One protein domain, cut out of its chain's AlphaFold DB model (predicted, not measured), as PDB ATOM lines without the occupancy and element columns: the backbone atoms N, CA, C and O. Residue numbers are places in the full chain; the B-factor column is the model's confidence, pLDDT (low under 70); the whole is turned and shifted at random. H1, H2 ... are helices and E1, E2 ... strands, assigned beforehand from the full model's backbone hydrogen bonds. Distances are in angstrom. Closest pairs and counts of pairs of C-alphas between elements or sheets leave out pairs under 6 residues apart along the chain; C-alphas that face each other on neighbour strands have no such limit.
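Overview. This is residues 9 to 111 of the 112 residues of the protein "AAA_23 domain-containing protein" of Bacteroidetes bacterium (UniProt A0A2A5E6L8). A five-stranded sheet forms a wall, with H1 crossing one face and H2 packed on the later part of H1; no named helix covers the other face. Residues 25 to 46 loop out from the E2 edge before H1. The printed part has 103 residues, under half in named elements, in the order E1, E2, H1, H2, E3, E4, E5; the antiparallel sheet runs E2, E1, E3, E4, E5. The class is mixed, helices and strands, and the whole is compact and rounded, with a radius of gyration of the C-alphas of 13.4 A and spans of 36 by 35 by 26 A.

Arrangement. E1, residues 9 to 16, and E2, residues 20 to 24, form a hairpin, with N 13 and O 22 at 2.8 A. H1, residues 47 to 58, touches H2, residues 66 to 72, with residues 53 to 57 alone; the C-alphas of Tyr 56 and Phe 66 are closest, 5.0 A, at a steep tilt of 51 degrees, opposite ways. E3, residues 77 to 82, neighbours E1, with N 12 and O 79 at 2.9 A. E2, H1, H2 and E3 make a split strand-helix-strand unit, two same-way strands with E1 between them, its crossover right-handed. E3, E4, residues 86 to 91, and E5, residues 101 to 106, make a meander, each strand the antiparallel neighbour of the one before; N 80 and O 88 are 2.8 A apart, N 89 and O 103 2.9 A. H1 is on one face of the sheet, two layers, at a height over the sheet of 9.4 A, across the strands at 65 degrees to E3 on the local plane. H2 only grazes the sheet with residues 67 to 71. In H1 and H2 every O i to N i+4 pair is within hydrogen-bond range.

Along the chain. E1 begins at C-alpha 9 (-15.479, 21.780, -26.575) and spans 19.9 A; H1 spans 17.2 A. E5 ends at C-alpha 106 (-4.912, 13.662, -29.632).

Size, cuts and confidence. The C-alphas of Asp 29 and Lys 63 are the farthest apart, 38.5 A. The printed part has no cut; the link from E2 to H1 is long. Residues 28 to 34 and 62 to 63 have pLDDT under 70.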
ATOM      1  N   LYS A   9     -14.443  22.737 -26.973       90.00
ATOM      2  CA  LYS A   9     -15.479  21.780 -26.575       90.00
ATOM      3  C   LYS A   9     -15.687  21.787 -25.063       90.00
ATOM      4  O   LYS A   9     -16.825  21.808 -24.607       90.00
ATOM      5  N   SER A  10     -14.599  21.747 -24.297       91.62
ATOM      6  CA  SER A  10     -14.644  21.810 -22.834       91.62
ATOM      7  C   SER A  10     -13.342  22.336 -22.232       91.62
ATOM      8  O   SER A  10     -12.291  22.332 -22.876       91.62
ATOM      9  N   ILE A  11     -13.419  22.792 -20.984       93.88
ATOM     10  CA  ILE A  11     -12.303  23.267 -20.169       93.88
ATOM     11  C   ILE A  11     -12.356  22.537 -18.828       93.88
ATOM     12  O   ILE A  11     -13.401  22.484 -18.182       93.88
ATOM     13  N   VAL A  12     -11.218  22.004 -18.397       95.56
ATOM     14  CA  VAL A  12     -11.052  21.361 -17.092       95.56
ATOM     15  C   VAL A  12     -10.053  22.162 -16.278       95.56
ATOM     16  O   VAL A  12      -8.910  22.366 -16.695       95.56
ATOM     17  N   VAL A  13     -10.465  22.571 -15.084       95.88
ATOM     18  CA  VAL A  13      -9.645  23.308 -14.127       95.88
ATOM     19  C   VAL A  13      -9.638  22.551 -12.812       95.88
ATOM     20  O   VAL A  13     -10.692  22.226 -12.275       95.88
ATOM     21  N   ARG A  14      -8.450  22.278 -12.271       97.00
ATOM     22  CA  ARG A  14      -8.296  21.651 -10.956       97.00
ATOM     23  C   ARG A  14      -7.420  22.481 -10.035       97.00
ATOM     24  O   ARG A  14      -6.323  22.885 -10.433       97.00
ATOM     25  N   LYS A  15      -7.866  22.661  -8.793       96.25
ATOM     26  CA  LYS A  15      -7.200  23.398  -7.710       96.25
ATOM     27  C   LYS A  15      -6.773  24.813  -8.102       96.25
ATOM     28  O   LYS A  15      -5.687  25.248  -7.716       96.25
ATOM     29  N   LEU A  16      -7.596  25.539  -8.865       95.06
ATOM     30  CA  LEU A  16      -7.365  26.963  -9.122       95.06
ATOM     31  C   LEU A  16      -7.362  27.717  -7.789       95.06
ATOM     32  O   LEU A  16      -8.232  27.512  -6.945       95.06
ATOM     33  N   PHE A  17      -6.329  28.531  -7.582       93.56
ATOM     34  CA  PHE A  17      -6.016  29.188  -6.308       93.56
ATOM     35  C   PHE A  17      -5.799  28.250  -5.111       93.56
ATOM     36  O   PHE A  17      -5.601  28.727  -4.001       93.56
ATOM     37  N   GLY A  18      -5.711  26.938  -5.350       91.88
ATOM     38  CA  GLY A  18      -5.546  25.905  -4.328       91.88
ATOM     39  C   GLY A  18      -6.826  25.135  -4.004       91.88
ATOM     40  O   GLY A  18      -6.732  24.037  -3.461       91.88
ATOM     41  N   HIS A  19      -8.003  25.639  -4.382       92.19
ATOM     42  CA  HIS A  19      -9.275  25.112  -3.871       92.19
ATOM     43  C   HIS A  19     -10.395  24.982  -4.901       92.19
ATOM     44  O   HIS A  19     -11.248  24.122  -4.712       92.19
ATOM     45  N   TYR A  20     -10.392  25.748  -5.993       93.31
ATOM     46  CA  TYR A  20     -11.481  25.687  -6.970       93.31
ATOM     47  C   TYR A  20     -11.266  24.614  -8.039       93.31
ATOM     48  O   TYR A  20     -10.211  24.548  -8.675       93.31
ATOM     49  N   ASP A  21     -12.305  23.818  -8.276       93.94
ATOM     50  CA  ASP A  21     -12.372  22.813  -9.331       93.94
ATOM     51  C   ASP A  21     -13.549  23.149 -10.264       93.94
ATOM     52  O   ASP A  21     -14.673  23.348  -9.803       93.94
ATOM     53  N   TYR A  22     -13.292  23.215 -11.573       91.81
ATOM     54  CA  TYR A  22     -14.296  23.532 -12.589       91.81
ATOM     55  C   TYR A  22     -14.234  22.540 -13.746       91.81
ATOM     56  O   TYR A  22     -13.165  22.299 -14.309       91.81
ATOM     57  N   ASP A  23     -15.397  22.037 -14.137       91.12
ATOM     58  CA  ASP A  23     -15.619  21.347 -15.401       91.12
ATOM     59  C   ASP A  23     -16.592  22.214 -16.207       91.12
ATOM     60  O   ASP A  23     -17.690  22.515 -15.737       91.12
ATOM     61  N   LEU A  24     -16.147  22.715 -17.361       89.69
ATOM     62  CA  LEU A  24     -16.890  23.667 -18.186       89.69
ATOM     63  C   LEU A  24     -17.083  23.077 -19.590       89.69
ATOM     64  O   LEU A  24     -16.083  22.823 -20.263       89.69
ATOM     65  N   PRO A  25     -18.320  22.876 -20.065       86.19
ATOM     66  CA  PRO A  25     -19.564  22.971 -19.304       86.19
ATOM     67  C   PRO A  25     -19.663  21.839 -18.269       86.19
ATOM     68  O   PRO A  25     -19.025  20.795 -18.410       86.19
ATOM     69  N   LYS A  26     -20.451  22.055 -17.209       77.25
ATOM     70  CA  LYS A  26     -20.572  21.104 -16.089       77.25
ATOM     71  C   LYS A  26     -21.299  19.822 -16.506       77.25
ATOM     72  O   LYS A  26     -21.001  18.747 -15.992       77.25
ATOM     73  N   ASN A  27     -22.217  19.944 -17.465       70.00
ATOM     74  CA  ASN A  27     -22.980  18.839 -18.025       70.00
ATOM     75  C   ASN A  27     -22.413  18.457 -19.392       70.00
ATOM     76  O   ASN A  27     -22.331  19.285 -20.296       70.00
ATOM     77  N   ALA A  28     -22.071  17.179 -19.563       57.91
ATOM     78  CA  ALA A  28     -21.558  16.651 -20.827       57.91
ATOM     79  C   ALA A  28     -22.582  16.710 -21.975       57.91
ATOM     80  O   ALA A  28     -22.187  16.557 -23.131       57.91
ATOM     81  N   ASP A  29     -23.863  16.924 -21.658       58.78
ATOM     82  CA  ASP A  29     -24.969  17.069 -22.611       58.78
ATOM     83  C   ASP A  29     -25.197  18.510 -23.080       58.78
ATOM     84  O   ASP A  29     -25.758  18.709 -24.156       58.78
ATOM     85  N   GLU A  30     -24.643  19.508 -22.377       59.69
ATOM     86  CA  GLU A  30     -24.449  20.863 -22.910       59.69
ATOM     87  C   GLU A  30     -23.246  20.842 -23.856       59.69
ATOM     88  O   GLU A  30     -22.168  21.383 -23.622       59.69
ATOM     89  N   LYS A  31     -23.415  20.108 -24.949       54.50
ATOM     90  CA  LYS A  31     -22.424  19.972 -26.002       54.50
ATOM     91  C   LYS A  31     -22.534  21.231 -26.828       54.50
ATOM     92  O   LYS A  31     -23.329  21.263 -27.760       54.50
ATOM     93  N   ASP A  32     -21.778  22.254 -26.455       62.06
ATOM     94  CA  ASP A  32     -20.821  22.886 -27.363       62.06
ATOM     95  C   ASP A  32     -20.511  24.333 -26.935       62.06
ATOM     96  O   ASP A  32     -21.280  25.254 -27.219       62.06
ATOM     97  N   LEU A  33     -19.347  24.564 -26.306       68.38
ATOM     98  CA  LEU A  33     -18.878  25.932 -26.026       68.38
ATOM     99  C   LEU A  33     -18.558  26.715 -27.318       68.38
ATOM    100  O   LEU A  33     -18.256  27.903 -27.234       68.38
ATOM    101  N   ASN A  34     -18.641  26.099 -28.507       66.50
ATOM    102  CA  ASN A  34     -18.379  26.766 -29.786       66.50
ATOM    103  C   ASN A  34     -19.300  27.944 -30.105       66.50
ATOM    104  O   ASN A  34     -18.948  28.741 -30.970       66.50
ATOM    105  N   LYS A  35     -20.487  28.031 -29.493       72.50
ATOM    106  CA  LYS A  35     -21.451  29.096 -29.806       72.50
ATOM    107  C   LYS A  35     -21.311  30.275 -28.849       72.50
ATOM    108  O   LYS A  35     -20.829  31.334 -29.231       72.50
ATOM    109  N   LEU A  36     -21.740  30.089 -27.606       75.25
ATOM    110  CA  LEU A  36     -21.707  31.113 -26.570       75.25
ATOM    111  C   LEU A  36     -21.472  30.440 -25.223       75.25
ATOM    112  O   LEU A  36     -22.214  29.543 -24.834       75.25
ATOM    113  N   PHE A  37     -20.460  30.909 -24.504       81.94
ATOM    114  CA  PHE A  37     -20.184  30.488 -23.141       81.94
ATOM    115  C   PHE A  37     -20.180  31.703 -22.222       81.94
ATOM    116  O   PHE A  37     -19.392  32.630 -22.413       81.94
ATOM    117  N   ILE A  38     -21.056  31.687 -21.220       83.00
ATOM    118  CA  ILE A  38     -21.147  32.743 -20.214       83.00
ATOM    119  C   ILE A  38     -20.511  32.233 -18.923       83.00
ATOM    120  O   ILE A  38     -20.980  31.267 -18.325       83.00
ATOM    121  N   LEU A  39     -19.454  32.912 -18.476       86.12
ATOM    122  CA  LEU A  39     -18.803  32.646 -17.198       86.12
ATOM    123  C   LEU A  39     -19.299  33.651 -16.152       86.12
ATOM    124  O   LEU A  39     -18.934  34.826 -16.197       86.12
ATOM    125  N   TYR A  40     -20.112  33.190 -15.203       88.00
ATOM    126  CA  TYR A  40     -20.690  34.007 -14.132       88.00
ATOM    127  C   TYR A  40     -20.348  33.444 -12.744       88.00
ATOM    128  O   TYR A  40     -19.823  32.341 -12.616       88.00
ATOM    129  N   GLY A  41     -20.585  34.244 -11.706       86.50
ATOM    130  CA  GLY A  41     -20.283  33.924 -10.309       86.50
ATOM    131  C   GLY A  41     -19.702  35.125  -9.569       86.50
ATOM    132  O   GLY A  41     -19.508  36.189 -10.164       86.50
ATOM    133  N   ASP A  42     -19.367  34.947  -8.298       89.81
ATOM    134  CA  ASP A  42     -18.985  36.048  -7.407       89.81
ATOM    135  C   ASP A  42     -17.661  36.727  -7.778       89.81
ATOM    136  O   ASP A  42     -16.836  36.217  -8.550       89.81
ATOM    137  N   ASN A  43     -17.433  37.919  -7.235       90.19
ATOM    138  CA  ASN A  43     -16.141  38.586  -7.347       90.19
ATOM    139  C   ASN A  43     -15.057  37.759  -6.643       90.19
ATOM    140  O   ASN A  43     -15.275  37.199  -5.577       90.19
ATOM    141  N   GLY A  44     -13.887  37.638  -7.274       86.12
ATOM    142  CA  GLY A  44     -12.797  36.807  -6.749       86.12
ATOM    143  C   GLY A  44     -12.922  35.298  -7.016       86.12
ATOM    144  O   GLY A  44     -11.990  34.564  -6.705       86.12
ATOM    145  N   SER A  45     -13.987  34.819  -7.672       87.25
ATOM    146  CA  SER A  45     -14.150  33.387  -8.011       87.25
ATOM    147  C   SER A  45     -13.210  32.881  -9.121       87.25
ATOM    148  O   SER A  45     -13.125  31.682  -9.387       87.25
ATOM    149  N   GLY A  46     -12.464  33.783  -9.769       88.38
ATOM    150  CA  GLY A  46     -11.459  33.433 -10.777       88.38
ATOM    151  C   GLY A  46     -11.923  33.529 -12.230       88.38
ATOM    152  O   GLY A  46     -11.202  33.064 -13.107       88.38
ATOM    153  N   LYS A  47     -13.066  34.171 -12.518       94.00
ATOM    154  CA  LYS A  47     -13.597  34.340 -13.887       94.00
ATOM    155  C   LYS A  47     -12.552  34.872 -14.879       94.00
ATOM    156  O   LYS A  47     -12.206  34.214 -15.858       94.00
ATOM    157  N   THR A  48     -11.970  36.031 -14.573       94.06
ATOM    158  CA  THR A  48     -10.916  36.656 -15.388       94.06
ATOM    159  C   THR A  48      -9.669  35.780 -15.477       94.06
ATOM    160  O   THR A  48      -9.010  35.730 -16.511       94.06
ATOM    161  N   THR A  49      -9.346  35.046 -14.412       95.12
ATOM    162  CA  THR A  49      -8.195  34.139 -14.387       95.12
ATOM    163  C   THR A  49      -8.390  32.958 -15.324       95.12
ATOM    164  O   THR A  49      -7.466  32.638 -16.061       95.12
ATOM    165  N   VAL A  50      -9.578  32.353 -15.361       93.81
ATOM    166  CA  VAL A  50      -9.895  31.283 -16.316       93.81
ATOM    167  C   VAL A  50      -9.763  31.799 -17.748       93.81
ATOM    168  O   VAL A  50      -9.045  31.188 -18.534       93.81
ATOM    169  N   LEU A  51     -10.353  32.956 -18.075       94.00
ATOM    170  CA  LEU A  51     -10.236  33.558 -19.412       94.00
ATOM    171  C   LEU A  51      -8.774  33.844 -19.802       94.00
ATOM    172  O   LEU A  51      -8.341  33.517 -20.907       94.00
ATOM    173  N   ASN A  52      -7.981  34.381 -18.873       94.25
ATOM    174  CA  ASN A  52      -6.552  34.611 -19.082       94.25
ATOM    175  C   ASN A  52      -5.777  33.305 -19.297       94.25
ATOM    176  O   ASN A  52      -4.929  33.239 -20.184       94.25
ATOM    177  N   LEU A  53      -6.068  32.257 -18.522       94.44
ATOM    178  CA  LEU A  53      -5.427  30.951 -18.670       94.44
ATOM    179  C   LEU A  53      -5.756  30.303 -20.015       94.44
ATOM    180  O   LEU A  53      -4.856  29.719 -20.616       94.44
ATOM    181  N   ILE A  54      -6.986  30.459 -20.525       94.06
ATOM    182  CA  ILE A  54      -7.342  30.026 -21.885       94.06
ATOM    183  C   ILE A  54      -6.403  30.680 -22.895       94.06
ATOM    184  O   ILE A  54      -5.733  29.996 -23.673       94.06
ATOM    185  N   PHE A  55      -6.307  32.006 -22.839       92.56
ATOM    186  CA  PHE A  55      -5.476  32.770 -23.757       92.56
ATOM    187  C   PHE A  55      -3.990  32.397 -23.643       92.56
ATOM    188  O   PHE A  55      -3.329  32.154 -24.653       92.56
ATOM    189  N   TYR A  56      -3.453  32.286 -22.425       92.69
ATOM    190  CA  TYR A  56      -2.043  31.944 -22.203       92.69
ATOM    191  C   TYR A  56      -1.700  30.520 -22.643       92.69
ATOM    192  O   TYR A  56      -0.593  30.271 -23.133       92.69
ATOM    193  N   LEU A  57      -2.629  29.579 -22.468       92.88
ATOM    194  CA  LEU A  57      -2.433  28.191 -22.859       92.88
ATOM    195  C   LEU A  57      -2.372  28.055 -24.386       92.88
ATOM    196  O   LEU A  57      -1.446  27.413 -24.886       92.88
ATOM    197  N   LEU A  58      -3.308  28.700 -25.094       91.25
ATOM    198  CA  LEU A  58      -3.448  28.637 -26.554       91.25
ATOM    199  C   LEU A  58      -2.471  29.544 -27.314       91.25
ATOM    200  O   LEU A  58      -2.246  29.340 -28.506       91.25
ATOM    201  N   SER A  59      -1.874  30.540 -26.655       87.38
ATOM    202  CA  SER A  59      -0.933  31.437 -27.319       87.38
ATOM    203  C   SER A  59       0.331  30.701 -27.779       87.38
ATOM    204  O   SER A  59       1.058  30.097 -26.985       87.38
ATOM    205  N   THR A  60       0.616  30.802 -29.079       72.06
ATOM    206  CA  THR A  60       1.795  30.227 -29.747       72.06
ATOM    207  C   THR A  60       2.989  31.183 -29.785       72.06
ATOM    208  O   THR A  60       4.065  30.803 -30.247       72.06
ATOM    209  N   LYS A  61       2.842  32.426 -29.296       72.88
ATOM    210  CA  LYS A  61       3.926  33.417 -29.318       72.88
ATOM    211  C   LYS A  61       5.037  33.033 -28.341       72.88
ATOM    212  O   LYS A  61       4.897  33.198 -27.124       72.88
ATOM    213  N   ASN A  62       6.169  32.595 -28.881       61.22
ATOM    214  CA  ASN A  62       7.412  32.439 -28.129       61.22
ATOM    215  C   ASN A  62       7.845  33.786 -27.519       61.22
ATOM    216  O   ASN A  62       7.627  34.838 -28.115       61.22
ATOM    217  N   LYS A  63       8.448  33.756 -26.322       62.34
ATOM    218  CA  LYS A  63       8.973  34.938 -25.594       62.34
ATOM    219  C   LYS A  63       7.947  36.037 -25.245       62.34
ATOM    220  O   LYS A  63       8.325  37.135 -24.865       62.34
ATOM    221  N   SER A  64       6.651  35.734 -25.286       72.50
ATOM    222  CA  SER A  64       5.561  36.661 -24.924       72.50
ATOM    223  C   SER A  64       5.300  36.800 -23.415       72.50
ATOM    224  O   SER A  64       4.436  37.568 -22.997       72.50
ATOM    225  N   GLY A  65       5.979  36.006 -22.580       79.12
ATOM    226  CA  GLY A  65       5.742  35.942 -21.133       79.12
ATOM    227  C   GLY A  65       4.482  35.168 -20.716       79.12
ATOM    228  O   GLY A  65       4.303  34.910 -19.528       79.12
ATOM    229  N   PHE A  66       3.625  34.721 -21.645       84.44
ATOM    230  CA  PHE A  66       2.383  34.007 -21.302       84.44
ATOM    231  C   PHE A  66       2.623  32.666 -20.605       84.44
ATOM    232  O   PHE A  66       1.924  32.335 -19.650       84.44
ATOM    233  N   LYS A  67       3.659  31.923 -21.009       84.56
ATOM    234  CA  LYS A  67       4.049  30.681 -20.323       84.56
ATOM    235  C   LYS A  67       4.523  30.942 -18.888       84.56
ATOM    236  O   LYS A  67       4.239  30.123 -18.017       84.56
ATOM    237  N   SER A  68       5.151  32.091 -18.631       86.94
ATOM    238  CA  SER A  68       5.535  32.529 -17.282       86.94
ATOM    239  C   SER A  68       4.318  32.941 -16.452       86.94
ATOM    240  O   SER A  68       4.205  32.536 -15.301       86.94
ATOM    241  N   LYS A  69       3.353  33.664 -17.040       89.50
ATOM    242  CA  LYS A  69       2.079  33.994 -16.372       89.50
ATOM    243  C   LYS A  69       1.281  32.740 -15.998       89.50
ATOM    244  O   LYS A  69       0.694  32.675 -14.918       89.50
ATOM    245  N   LEU A  70       1.316  31.716 -16.852       89.62
ATOM    246  CA  LEU A  70       0.742  30.408 -16.543       89.62
ATOM    247  C   LEU A  70       1.460  29.759 -15.344       89.62
ATOM    248  O   LEU A  70       0.800  29.308 -14.415       89.62
ATOM    249  N   ALA A  71       2.799  29.800 -15.295       88.56
ATOM    250  CA  ALA A  71       3.580  29.278 -14.163       88.56
ATOM    251  C   ALA A  71       3.258  29.976 -12.828       88.56
ATOM    252  O   ALA A  71       3.218  29.314 -11.789       88.56
ATOM    253  N   GLN A  72       3.006  31.288 -12.865       91.12
ATOM    254  CA  GLN A  72       2.681  32.108 -11.692       91.12
ATOM    255  C   GLN A  72       1.248  31.898 -11.181       91.12
ATOM    256  O   GLN A  72       0.936  32.211 -10.032       91.12
ATOM    257  N   THR A  73       0.357  31.359 -12.011       93.12
ATOM    258  CA  THR A  73      -1.023  31.111 -11.597       93.12
ATOM    259  C   THR A  73      -1.115  29.796 -10.828       93.12
ATOM    260  O   THR A  73      -0.641  28.754 -11.291       93.12
ATOM    261  N   LYS A  74      -1.750  29.832  -9.650       94.94
ATOM    262  CA  LYS A  74      -1.957  28.646  -8.814       94.94
ATOM    263  C   LYS A  74      -3.029  27.732  -9.418       94.94
ATOM    264  O   LYS A  74      -4.193  28.115  -9.424       94.94
ATOM    265  N   PHE A  75      -2.656  26.548  -9.896       96.00
ATOM    266  CA  PHE A  75      -3.565  25.475 -10.335       96.00
ATOM    267  C   PHE A  75      -2.833  24.128 -10.352       96.00
ATOM    268  O   PHE A  75      -1.623  24.103 -10.555       96.00
ATOM    269  N   LYS A  76      -3.544  23.004 -10.211       96.94
ATOM    270  CA  LYS A  76      -2.980  21.652 -10.397       96.94
ATOM    271  C   LYS A  76      -3.099  21.167 -11.844       96.94
ATOM    272  O   LYS A  76      -2.145  20.619 -12.388       96.94
ATOM    273  N   LYS A  77      -4.247  21.401 -12.488       96.81
ATOM    274  CA  LYS A  77      -4.482  21.096 -13.910       96.81
ATOM    275  C   LYS A  77      -5.288  22.217 -14.559       96.81
ATOM    276  O   LYS A  77      -6.246  22.699 -13.963       96.81
ATOM    277  N   PHE A  78      -4.922  22.585 -15.779       97.19
ATOM    278  CA  PHE A  78      -5.739  23.405 -16.666       97.19
ATOM    279  C   PHE A  78      -5.667  22.805 -18.072       97.19
ATOM    280  O   PHE A  78      -4.568  22.686 -18.616       97.19
ATOM    281  N   SER A  79      -6.789  22.380 -18.653       96.94
ATOM    282  CA  SER A  79      -6.811  21.859 -20.023       96.94
ATOM    283  C   SER A  79      -8.051  22.260 -20.804       96.94
ATOM    284  O   SER A  79      -9.101  22.534 -20.233       96.94
ATOM    285  N   ILE A  80      -7.887  22.315 -22.122       95.12
ATOM    286  CA  ILE A  80      -8.897  22.683 -23.105       95.12
ATOM    287  C   ILE A  80      -8.995  21.530 -24.094       95.12
ATOM    288  O   ILE A  80      -8.001  21.185 -24.735       95.12
ATOM    289  N   LEU A  81     -10.185  20.957 -24.237       93.44
ATOM    290  CA  LEU A  81     -10.499  20.011 -25.298       93.44
ATOM    291  C   LEU A  81     -11.107  20.777 -26.467       93.44
ATOM    292  O   LEU A  81     -12.081  21.505 -26.294       93.44
ATOM    293  N   LEU A  82     -10.548  20.601 -27.658       92.31
ATOM    294  CA  LEU A  82     -11.060  21.167 -28.898       92.31
ATOM    295  C   LEU A  82     -12.028  20.198 -29.585       92.31
ATOM    296  O   LEU A  82     -12.013  18.985 -29.360       92.31
ATOM    297  N   THR A  83     -12.856  20.727 -30.480       90.56
ATOM    298  CA  THR A  83     -13.890  19.960 -31.201       90.56
ATOM    299  C   THR A  83     -13.344  18.877 -32.126       90.56
ATOM    300  O   THR A  83     -14.051  17.926 -32.452       90.56
ATOM    301  N   ASN A  84     -12.071  18.982 -32.506       89.81
ATOM    302  CA  ASN A  84     -11.345  18.000 -33.311       89.81
ATOM    303  C   ASN A  84     -10.643  16.908 -32.474       89.81
ATOM    304  O   ASN A  84      -9.874  16.116 -33.023       89.81
ATOM    305  N   GLY A  85     -10.870  16.879 -31.155       91.12
ATOM    306  CA  GLY A  85     -10.314  15.875 -30.243       91.12
ATOM    307  C   GLY A  85      -8.891  16.158 -29.755       91.12
ATOM    308  O   GLY A  85      -8.300  15.300 -29.097       91.12
ATOM    309  N   ILE A  86      -8.329  17.330 -30.065       94.06
ATOM    310  CA  ILE A  86      -7.055  17.772 -29.490       94.06
ATOM    311  C   ILE A  86      -7.302  18.317 -28.078       94.06
ATOM    312  O   ILE A  86      -8.106  19.228 -27.902       94.06
ATOM    313  N   GLU A  87      -6.587  17.798 -27.083       95.50
ATOM    314  CA  GLU A  87      -6.505  18.383 -25.741       95.50
ATOM    315  C   GLU A  87      -5.185  19.144 -25.609       95.50
ATOM    316  O   GLU A  87      -4.112  18.580 -25.813       95.50
ATOM    317  N   ILE A  88      -5.257  20.419 -25.240       95.88
ATOM    318  CA  ILE A  88      -4.093  21.234 -24.890       95.88
ATOM    319  C   ILE A  88      -4.161  21.483 -23.392       95.88
ATOM    320  O   ILE A  88      -5.200  21.904 -22.884       95.88
ATOM    321  N   GLY A  89      -3.076  21.241 -22.664       96.12
ATOM    322  CA  GLY A  89      -3.117  21.375 -21.218       96.12
ATOM    323  C   GLY A  89      -1.787  21.662 -20.550       96.12
ATOM    324  O   GLY A  89      -0.713  21.560 -21.135       96.12
ATOM    325  N   ALA A  90      -1.901  22.032 -19.282       95.81
ATOM    326  CA  ALA A  90      -0.809  22.177 -18.344       95.81
ATOM    327  C   ALA A  90      -1.159  21.432 -17.053       95.81
ATOM    328  O   ALA A  90      -2.274  21.553 -16.538       95.81
ATOM    329  N   THR A  91      -0.215  20.653 -16.533       95.88
ATOM    330  CA  THR A  91      -0.407  19.867 -15.308       95.88
ATOM    331  C   THR A  91       0.786  19.974 -14.373       95.88
ATOM    332  O   THR A  91       1.920  20.184 -14.808       95.88
ATOM    333  N   ARG A  92       0.522  19.813 -13.079       94.56
ATOM    334  CA  ARG A  92       1.515  19.762 -12.009       94.56
ATOM    335  C   ARG A  92       1.230  18.552 -11.127       94.56
ATOM    336  O   ARG A  92       0.102  18.354 -10.682       94.56
ATOM    337  N   GLU A  93       2.252  17.753 -10.851       88.75
ATOM    338  CA  GLU A  93       2.081  16.538 -10.043       88.75
ATOM    339  C   GLU A  93       2.058  16.844  -8.542       88.75
ATOM    340  O   GLU A  93       1.177  16.370  -7.823       88.75
ATOM    341  N   LYS A  94       3.001  17.677  -8.080       85.00
ATOM    342  CA  LYS A  94       3.332  17.831  -6.651       85.00
ATOM    343  C   LYS A  94       2.863  19.139  -6.004       85.00
ATOM    344  O   LYS A  94       2.813  19.220  -4.785       85.00
ATOM    345  N   SER A  95       2.549  20.172  -6.783       87.31
ATOM    346  CA  SER A  95       2.237  21.518  -6.274       87.31
ATOM    347  C   SER A  95       1.198  22.212  -7.151       87.31
ATOM    348  O   SER A  95       0.943  21.779  -8.270       87.31
ATOM    349  N   VAL A  96       0.611  23.306  -6.661       85.88
ATOM    350  CA  VAL A  96      -0.218  24.219  -7.465       85.88
ATOM    351  C   VAL A  96       0.583  25.385  -8.056       85.88
ATOM    352  O   VAL A  96       0.037  26.146  -8.844       85.88
ATOM    353  N   TYR A  97       1.864  25.541  -7.707       87.38
ATOM    354  CA  TYR A  97       2.731  26.652  -8.132       87.38
ATOM    355  C   TYR A  97       4.121  26.157  -8.586       87.38
ATOM    356  O   TYR A  97       4.520  25.045  -8.244       87.38
ATOM    357  N   GLY A  98       4.853  26.964  -9.371       85.38
ATOM    358  CA  GLY A  98       6.186  26.628  -9.901       85.38
ATOM    359  C   GLY A  98       6.191  26.051 -11.326       85.38
ATOM    360  O   GLY A  98       5.466  26.535 -12.199       85.38
ATOM    361  N   THR A  99       7.000  25.022 -11.577       89.81
ATOM    362  CA  THR A  99       7.079  24.348 -12.885       89.81
ATOM    363  C   THR A  99       5.788  23.580 -13.194       89.81
ATOM    364  O   THR A  99       5.086  23.117 -12.292       89.81
ATOM    365  N   TYR A 100       5.457  23.460 -14.478       92.88
ATOM    366  CA  TYR A 100       4.348  22.654 -14.982       92.88
ATOM    367  C   TYR A 100       4.770  21.933 -16.261       92.88
ATOM    368  O   TYR A 100       5.649  22.401 -16.985       92.88
ATOM    369  N   THR A 101       4.093  20.831 -16.564       93.38
ATOM    370  CA  THR A 101       4.232  20.125 -17.836       93.38
ATOM    371  C   THR A 101       3.148  20.615 -18.781       93.38
ATOM    372  O   THR A 101       1.961  20.412 -18.519       93.38
ATOM    373  N   TYR A 102       3.553  21.283 -19.859       93.31
ATOM    374  CA  TYR A 102       2.681  21.568 -20.996       93.31
ATOM    375  C   TYR A 102       2.547  20.312 -21.856       93.31
ATOM    376  O   TYR A 102       3.532  19.604 -22.035       93.31
ATOM    377  N   TYR A 103       1.359  20.052 -22.391       93.94
ATOM    378  CA  TYR A 103       1.139  18.948 -23.318       93.94
ATOM    379  C   TYR A 103       0.079  19.281 -24.363       93.94
ATOM    380  O   TYR A 103      -0.836  20.080 -24.141       93.94
ATOM    381  N   ILE A 104       0.178  18.585 -25.488       95.00
ATOM    382  CA  ILE A 104      -0.847  18.469 -26.512       95.00
ATOM    383  C   ILE A 104      -1.107  16.980 -26.720       95.00
ATOM    384  O   ILE A 104      -0.184  16.205 -26.966       95.00
ATOM    385  N   LYS A 105      -2.367  16.565 -26.628       94.81
ATOM    386  CA  LYS A 105      -2.803  15.185 -26.842       94.81
ATOM    387  C   LYS A 105      -3.831  15.118 -27.955       94.81
ATOM    388  O   LYS A 105      -4.649  16.018 -28.099       94.81
ATOM    389  N   LYS A 106      -3.835  14.021 -28.705       93.06
ATOM    390  CA  LYS A 106      -4.912  13.662 -29.632       93.06
ATOM    391  C   LYS A 106      -5.277  12.205 -29.389       93.06
ATOM    392  O   LYS A 106      -4.396  11.351 -29.425       93.06
ATOM    393  N   ASN A 107      -6.551  11.919 -29.116       83.50
ATOM    394  CA  ASN A 107      -7.035  10.561 -28.815       83.50
ATOM    395  C   ASN A 107      -6.164   9.839 -27.762       83.50
ATOM    396  O   ASN A 107      -5.684   8.729 -27.987       83.50
ATOM    397  N   SER A 108      -5.894  10.516 -26.642       78.12
ATOM    398  CA  SER A 108      -5.069  10.022 -25.521       78.12
ATOM    399  C   SER A 108      -3.575   9.819 -25.803       78.12
ATOM    400  O   SER A 108      -2.836   9.454 -24.891       78.12
ATOM    401  N   ARG A 109      -3.091  10.114 -27.015       84.56
ATOM    402  CA  ARG A 109      -1.660  10.085 -27.351       84.56
ATOM    403  C   ARG A 109      -1.064  11.483 -27.252       84.56
ATOM    404  O   ARG A 109      -1.603  12.414 -27.849       84.56
ATOM    405  N   ILE A 110       0.028  11.630 -26.503       85.88
ATOM    406  CA  ILE A 110       0.794  12.883 -26.440       85.88
ATOM    407  C   ILE A 110       1.479  13.087 -27.792       85.88
ATOM    408  O   ILE A 110       2.160  12.192 -28.280       85.88
ATOM    409  N   ILE A 111       1.265  14.255 -28.390       88.50
ATOM    410  CA  ILE A 111       1.893  14.671 -29.648       88.50
ATOM    411  C   ILE A 111       2.901  15.808 -29.445       88.50
ATOM    412  O   ILE A 111       3.692  16.074 -30.347       88.50
TER     413      ILE A 111